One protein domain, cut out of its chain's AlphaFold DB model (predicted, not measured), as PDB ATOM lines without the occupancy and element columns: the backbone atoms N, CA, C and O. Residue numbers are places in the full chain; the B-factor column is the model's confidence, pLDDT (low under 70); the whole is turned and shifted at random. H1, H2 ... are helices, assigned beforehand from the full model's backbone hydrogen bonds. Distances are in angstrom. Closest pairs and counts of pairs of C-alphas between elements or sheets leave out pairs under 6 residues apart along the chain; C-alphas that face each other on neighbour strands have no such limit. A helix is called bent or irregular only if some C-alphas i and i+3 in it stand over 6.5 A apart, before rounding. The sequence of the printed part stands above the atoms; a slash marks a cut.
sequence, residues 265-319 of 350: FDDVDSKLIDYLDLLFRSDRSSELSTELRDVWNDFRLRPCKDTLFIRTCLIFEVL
ATOM      1  N   PHE A 265     174.704 287.813 356.423       58.06
ATOM      2  CA  PHE A 265     174.806 288.199 355.011       58.06
ATOM      3  C   PHE A 265     176.268 288.075 354.561       58.06
ATOM      4  O   PHE A 265     176.968 289.069 354.373       58.06
ATOM      5  N   ASP A 266     176.768 286.849 354.475       70.19
ATOM      6  CA  ASP A 266     178.046 286.573 353.862       70.19
ATOM      7  C   ASP A 266     177.884 286.536 352.330       70.19
ATOM      8  O   ASP A 266     176.779 286.497 351.767       70.19
ATOM      9  N   ASP A 267     179.008 286.619 351.623       73.75
ATOM     10  CA  ASP A 267     179.019 286.663 350.158       73.75
ATOM     11  C   ASP A 267     178.490 285.364 349.512       73.75
ATOM     12  O   ASP A 267     178.267 285.326 348.297       73.75
ATOM     13  N   VAL A 268     178.346 284.275 350.278       72.19
ATOM     14  CA  VAL A 268     177.894 282.968 349.786       72.19
ATOM     15  C   VAL A 268     176.376 282.878 349.863       72.19
ATOM     16  O   VAL A 268     175.739 282.543 348.862       72.19
ATOM     17  N   ASP A 269     175.799 283.265 350.995       74.62
ATOM     18  CA  ASP A 269     174.357 283.291 351.224       74.62
ATOM     19  C   ASP A 269     173.671 284.290 350.288       74.62
ATOM     20  O   ASP A 269     172.633 283.993 349.693       74.62
ATOM     21  N   SER A 270     174.323 285.428 350.035       77.88
ATOM     22  CA  SER A 270     173.862 286.421 349.057       77.88
ATOM     23  C   SER A 270     173.726 285.827 347.646       77.88
ATOM     24  O   SER A 270     172.729 286.055 346.963       77.88
ATOM     25  N   LYS A 271     174.680 284.984 347.222       79.62
ATOM     26  CA  LYS A 271     174.623 284.323 345.905       79.62
ATOM     27  C   LYS A 271     173.526 283.273 345.830       79.62
ATOM     28  O   LYS A 271     172.901 283.134 344.783       79.62
ATOM     29  N   LEU A 272     173.302 282.514 346.904       78.50
ATOM     30  CA  LEU A 272     172.224 281.524 346.948       78.50
ATOM     31  C   LEU A 272     170.858 282.203 346.791       78.50
ATOM     32  O   LEU A 272     170.037 281.743 345.998       78.50
ATOM     33  N   ILE A 273     170.656 283.325 347.486       81.81
ATOM     34  CA  ILE A 273     169.451 284.154 347.369       81.81
ATOM     35  C   ILE A 273     169.277 284.649 345.927       81.81
ATOM     36  O   ILE A 273     168.187 284.514 345.374       81.81
ATOM     37  N   ASP A 274     170.345 285.138 345.286       83.56
ATOM     38  CA  ASP A 274     170.301 285.597 343.891       83.56
ATOM     39  C   ASP A 274     169.948 284.470 342.901       83.56
ATOM     40  O   ASP A 274     169.180 284.682 341.957       83.56
ATOM     41  N   TYR A 275     170.475 283.257 343.105       82.19
ATOM     42  CA  TYR A 275     170.151 282.101 342.262       82.19
ATOM     43  C   TYR A 275     168.698 281.655 342.418       82.19
ATOM     44  O   TYR A 275     168.053 281.331 341.419       82.19
ATOM     45  N   LEU A 276     168.178 281.654 343.647       80.69
ATOM     46  CA  LEU A 276     166.776 281.337 343.910       80.69
ATOM     47  C   LEU A 276     165.861 282.396 343.286       80.69
ATOM     48  O   LEU A 276     164.938 282.047 342.553       80.69
ATOM     49  N   ASP A 277     166.175 283.682 343.451       81.31
ATOM     50  CA  ASP A 277     165.464 284.782 342.790       81.31
ATOM     51  C   ASP A 277     165.449 284.629 341.262       81.31
ATOM     52  O   ASP A 277     164.420 284.857 340.617       81.31
ATOM     53  N   LEU A 278     166.578 284.240 340.662       84.69
ATOM     54  CA  LEU A 278     166.671 284.009 339.223       84.69
ATOM     55  C   LEU A 278     165.787 282.834 338.789       84.69
ATOM     56  O   LEU A 278     165.034 282.973 337.825       84.69
ATOM     57  N   LEU A 279     165.819 281.724 339.531       80.19
ATOM     58  CA  LEU A 279     164.987 280.547 339.279       80.19
ATOM     59  C   LEU A 279     163.493 280.904 339.305       80.19
ATOM     60  O   LEU A 279     162.767 280.606 338.355       80.19
ATOM     61  N   PHE A 280     163.052 281.635 340.334       77.44
ATOM     62  CA  PHE A 280     161.667 282.099 340.461       77.44
ATOM     63  C   PHE A 280     161.266 283.100 339.376       77.44
ATOM     64  O   PHE A 280     160.101 283.182 338.990       77.44
ATOM     65  N   ARG A 281     162.198 283.905 338.863       78.50
ATOM     66  CA  ARG A 281     161.909 284.844 337.770       78.50
ATOM     67  C   ARG A 281     161.792 284.156 336.414       78.50
ATOM     68  O   ARG A 281     161.055 284.672 335.572       78.50
ATOM     69  N   SER A 282     162.500 283.047 336.215       75.50
ATOM     70  CA  SER A 282     162.528 282.301 334.955       75.50
ATOM     71  C   SER A 282     161.285 281.442 334.724       75.50
ATOM     72  O   SER A 282     160.896 281.279 333.570       75.50
ATOM     73  N   ASP A 283     160.634 280.947 335.777       71.56
ATOM     74  CA  ASP A 283     159.412 280.143 335.657       71.56
ATOM     75  C   ASP A 283     158.178 280.960 336.070       71.56
ATOM     76  O   ASP A 283     157.830 281.054 337.243       71.56
ATOM     77  N   ARG A 284     157.552 281.639 335.100       64.12
ATOM     78  CA  ARG A 284     156.348 282.470 335.318       64.12
ATOM     79  C   ARG A 284     155.035 281.738 335.035       64.12
ATOM     80  O   ARG A 284     153.978 282.333 335.214       64.12
ATOM     81  N   SER A 285     155.090 280.507 334.528       66.44
ATOM     82  CA  SER A 285     153.919 279.810 333.975       66.44
ATOM     83  C   SER A 285     153.379 278.682 334.848       66.44
ATOM     84  O   SER A 285     152.349 278.108 334.510       66.44
ATOM     85  N   SER A 286     154.059 278.342 335.941       70.25
ATOM     86  CA  SER A 286     153.634 277.269 336.839       70.25
ATOM     87  C   SER A 286     152.844 277.840 338.018       70.25
ATOM     88  O   SER A 286     153.335 278.744 338.687       70.25
ATOM     89  N   GLU A 287     151.653 277.322 338.319       67.94
ATOM     90  CA  GLU A 287     150.891 277.693 339.532       67.94
ATOM     91  C   GLU A 287     151.697 277.410 340.816       67.94
ATOM     92  O   GLU A 287     151.639 278.165 341.785       67.94
ATOM     93  N   LEU A 288     152.580 276.404 340.783       64.50
ATOM     94  CA  LEU A 288     153.536 276.144 341.863       64.50
ATOM     95  C   LEU A 288     154.522 277.306 342.050       64.50
ATOM     96  O   LEU A 288     154.973 277.565 343.158       64.50
ATOM     97  N   SER A 289     154.848 278.045 340.985       70.94
ATOM     98  CA  SER A 289     155.775 279.178 341.061       70.94
ATOM     99  C   SER A 289     155.190 280.381 341.800       70.94
ATOM    100  O   SER A 289     155.963 281.187 342.316       70.94
ATOM    101  N   THR A 290     153.861 280.537 341.855       75.19
ATOM    102  CA  THR A 290     153.225 281.664 342.554       75.19
ATOM    103  C   THR A 290     153.178 281.425 344.056       75.19
ATOM    104  O   THR A 290     153.638 282.280 344.805       75.19
ATOM    105  N   GLU A 291     152.762 280.236 344.496       76.88
ATOM    106  CA  GLU A 291     152.743 279.888 345.924       76.88
ATOM    107  C   GLU A 291     154.160 279.865 346.512       76.88
ATOM    108  O   GLU A 291     154.429 280.453 347.559       76.88
ATOM    109  N   LEU A 292     155.106 279.258 345.789       76.81
ATOM    110  CA  LEU A 292     156.505 279.179 346.204       76.81
ATOM    111  C   LEU A 292     157.161 280.571 346.261       76.81
ATOM    112  O   LEU A 292     157.986 280.837 347.135       76.81
ATOM    113  N   ARG A 293     156.762 281.485 345.364       78.25
ATOM    114  CA  ARG A 293     157.208 282.886 345.361       78.25
ATOM    115  C   ARG A 293     156.643 283.666 346.542       78.25
ATOM    116  O   ARG A 293     157.376 284.467 347.115       78.25
ATOM    117  N   ASP A 294     155.390 283.445 346.920       81.00
ATOM    118  CA  ASP A 294     154.792 284.113 348.080       81.00
ATOM    119  C   ASP A 294     155.446 283.646 349.384       81.00
ATOM    120  O   ASP A 294     155.816 284.477 350.215       81.00
ATOM    121  N   VAL A 295     155.719 282.342 349.514       78.56
ATOM    122  CA  VAL A 295     156.492 281.783 350.637       78.56
ATOM    123  C   VAL A 295     157.925 282.327 350.655       78.56
ATOM    124  O   VAL A 295     158.449 282.653 351.721       78.56
ATOM    125  N   TRP A 296     158.561 282.468 349.489       81.88
ATOM    126  CA  TRP A 296     159.897 283.059 349.366       81.88
ATOM    127  C   TRP A 296     159.921 284.551 349.734       81.88
ATOM    128  O   TRP A 296     160.836 285.016 350.413       81.88
ATOM    129  N   ASN A 297     158.902 285.315 349.339       82.94
ATOM    130  CA  ASN A 297     158.767 286.724 349.705       82.94
ATOM    131  C   ASN A 297     158.505 286.899 351.207       82.94
ATOM    132  O   ASN A 297     159.137 287.751 351.832       82.94
ATOM    133  N   ASP A 298     157.629 286.079 351.798       80.56
ATOM    134  CA  ASP A 298     157.407 286.031 353.251       80.56
ATOM    135  C   ASP A 298     158.714 285.724 353.992       80.56
ATOM    136  O   ASP A 298     159.088 286.414 354.941       80.56
ATOM    137  N   PHE A 299     159.477 284.759 353.476       77.88
ATOM    138  CA  PHE A 299     160.790 284.413 353.996       77.88
ATOM    139  C   PHE A 299     161.781 285.595 353.961       77.88
ATOM    140  O   PHE A 299     162.453 285.862 354.958       77.88
ATOM    141  N   ARG A 300     161.836 286.364 352.862       78.81
ATOM    142  CA  ARG A 300     162.684 287.573 352.775       78.81
ATOM    143  C   ARG A 300     162.295 288.649 353.785       78.81
ATOM    144  O   ARG A 300     163.160 289.405 354.222       78.81
ATOM    145  N   LEU A 301     161.013 288.741 354.128       81.69
ATOM    146  CA  LEU A 301     160.507 289.704 355.104       81.69
ATOM    147  C   LEU A 301     160.745 289.244 356.548       81.69
ATOM    148  O   LEU A 301     160.897 290.087 357.434       81.69
ATOM    149  N   ARG A 302     160.771 287.927 356.796       79.38
ATOM    150  CA  ARG A 302     160.929 287.332 358.131       79.38
ATOM    151  C   ARG A 302     161.871 286.122 358.103       79.38
ATOM    152  O   ARG A 302     161.407 284.981 358.140       79.38
ATOM    153  N   PRO A 303     163.197 286.339 358.106       69.19
ATOM    154  CA  PRO A 303     164.156 285.246 358.158       69.19
ATOM    155  C   PRO A 303     164.147 284.622 359.561       69.19
ATOM    156  O   PRO A 303     164.793 285.134 360.475       69.19
ATOM    157  N   CYS A 304     163.415 283.527 359.763       70.50
ATOM    158  CA  CYS A 304     163.533 282.707 360.971       70.50
ATOM    159  C   CYS A 304     164.274 281.401 360.655       70.50
ATOM    160  O   CYS A 304     163.947 280.705 359.690       70.50
ATOM    161  N   LYS A 305     165.295 281.083 361.466       63.53
ATOM    162  CA  LYS A 305     166.173 279.913 361.277       63.53
ATOM    163  C   LYS A 305     165.378 278.609 361.217       63.53
ATOM    164  O   LYS A 305     165.637 277.773 360.356       63.53
ATOM    165  N   ASP A 306     164.374 278.486 362.078       61.09
ATOM    166  CA  ASP A 306     163.680 277.217 362.311       61.09
ATOM    167  C   ASP A 306     162.756 276.819 361.157       61.09
ATOM    168  O   ASP A 306     162.607 275.638 360.851       61.09
ATOM    169  N   THR A 307     162.179 277.793 360.445       65.38
ATOM    170  CA  THR A 307     161.307 277.482 359.299       65.38
ATOM    171  C   THR A 307     162.069 277.384 357.990       65.38
ATOM    172  O   THR A 307     161.556 276.811 357.035       65.38
ATOM    173  N   LEU A 308     163.292 277.911 357.924       68.44
ATOM    174  CA  LEU A 308     164.038 277.960 356.679       68.44
ATOM    175  C   LEU A 308     164.412 276.588 356.176       68.44
ATOM    176  O   LEU A 308     164.218 276.300 354.999       68.44
ATOM    177  N   PHE A 309     164.967 275.762 357.056       69.81
ATOM    178  CA  PHE A 309     165.401 274.428 356.684       69.81
ATOM    179  C   PHE A 309     164.204 273.614 356.188       69.81
ATOM    180  O   PHE A 309     164.240 273.091 355.079       69.81
ATOM    181  N   ILE A 310     163.101 273.641 356.942       72.19
ATOM    182  CA  ILE A 310     161.852 272.956 356.593       72.19
ATOM    183  C   ILE A 310     161.300 273.478 355.258       72.19
ATOM    184  O   ILE A 310     161.020 272.694 354.357       72.19
ATOM    185  N   ARG A 311     161.206 274.800 355.074       67.75
ATOM    186  CA  ARG A 311     160.676 275.406 353.841       67.75
ATOM    187  C   ARG A 311     161.584 275.166 352.634       67.75
ATOM    188  O   ARG A 311     161.086 274.940 351.538       67.75
ATOM    189  N   THR A 312     162.902 275.170 352.822       72.44
ATOM    190  CA  THR A 312     163.879 274.895 351.757       72.44
ATOM    191  C   THR A 312     163.846 273.425 351.349       72.44
ATOM    192  O   THR A 312     163.899 273.121 350.160       72.44
ATOM    193  N   CYS A 313     163.681 272.509 352.306       70.38
ATOM    194  CA  CYS A 313     163.431 271.098 352.025       70.38
ATOM    195  C   CYS A 313     162.134 270.905 351.229       70.38
ATOM    196  O   CYS A 313     162.178 270.238 350.203       70.38
ATOM    197  N   LEU A 314     161.034 271.571 351.607       73.75
ATOM    198  CA  LEU A 314     159.776 271.537 350.845       73.75
ATOM    199  C   LEU A 314     159.945 272.091 349.419       73.75
ATOM    200  O   LEU A 314     159.448 271.503 348.463       73.75
ATOM    201  N   ILE A 315     160.699 273.185 349.251       71.31
ATOM    202  CA  ILE A 315     161.051 273.728 347.930       71.31
ATOM    203  C   ILE A 315     161.797 272.674 347.102       71.31
ATOM    204  O   ILE A 315     161.461 272.456 345.939       71.31
ATOM    205  N   PHE A 316     162.788 271.994 347.679       71.88
ATOM    206  CA  PHE A 316     163.523 270.951 346.968       71.88
ATOM    207  C   PHE A 316     162.672 269.712 346.693       71.88
ATOM    208  O   PHE A 316     162.816 269.142 345.624       71.88
ATOM    209  N   GLU A 317     161.752 269.316 347.566       75.06
ATOM    210  CA  GLU A 317     160.826 268.208 347.298       75.06
ATOM    211  C   GLU A 317     159.863 268.519 346.144       75.06
ATOM    212  O   GLU A 317     159.622 267.663 345.288       75.06
ATOM    213  N   VAL A 318     159.369 269.757 346.053       69.12
ATOM    214  CA  VAL A 318     158.508 270.213 344.947       69.12
ATOM    215  C   VAL A 318     159.299 270.402 343.646       69.12
ATOM    216  O   VAL A 318     158.796 270.118 342.563       69.12
ATOM    217  N   LEU A 319     160.551 270.863 343.715       65.62
ATOM    218  CA  LEU A 319     161.388 271.074 342.526       65.62
ATOM    219  C   LEU A 319     162.075 269.794 342.027       65.62
ATOM    220  O   LEU A 319     162.372 269.680 340.836       65.62
TER     221      LEU A 319
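AT A GLANCE: This is residues 265 to 319 of the 350 residues of the protein "C2H2-type domain-containing protein" of Araneus ventricosus (UniProt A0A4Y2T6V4). Three helices run back and forth in a loosely joined group, their centres at the corners of a triangle: H1 and H3 each lie close to H2 with few contacts, and the side between H1 and H3 is open. The 55 printed residues hold three named helices, in the order H1, H2, H3, and no named strand; the class is all helix. The whole is compact, with a radius of gyration of the C-alphas of 11.2 A and spans of 32 by 21 by 20 A.

IN THESE COORDINATES: Find C-alpha 267 at (179.019, 286.663, 350.158); from there H1, the longest helix, runs through residues 267 to 282, 22.8 A. H2, residues 287 to 301, begins at C-alpha 287 at (150.891, 277.693, 339.532) and is 21.9 A long. H3, residues 305 to 319, covers 21.3 A and ends at C-alpha 319 at (161.388, 271.074, 342.526). H3 is irregular, but only just: C-alphas 306 and 309 are 6.51 A apart.

HOW THE PARTS SIT: Start at H1 and look toward H2: they are close but not clearly touching, the closest C-alphas being those of Phe 280 and Ser 289, 6.6 A apart. They run opposite ways at a shallow tilt of 31 degrees. H2 and H3 are also close but not clearly touching, with the C-alphas of Leu 292 and Ile 315 closest at 7.3 A. They run opposite ways at a shallow tilt of 18 degrees, though the line of H3 is a rough one. H1 and H3 are apart. Of the O i to N i+4 pairs, 11 of 12 in H1, 10 of 11 in H2 and 9 of 11 in H3 are within hydrogen-bond range.

THE WHOLE: The C-alphas farthest apart are those of Asp 266 and Ser 285, at 32.0 A. The printed part has no cut, and both links, H1 to H2 and H2 to H3, are tight. Residues 265 to 272, of which 267 to 272 belong to H1, stand free. In the B-factor column you will find a mean pLDDT of 74.1 for the printed part, with 14 residues under 70, among them 305 to 309.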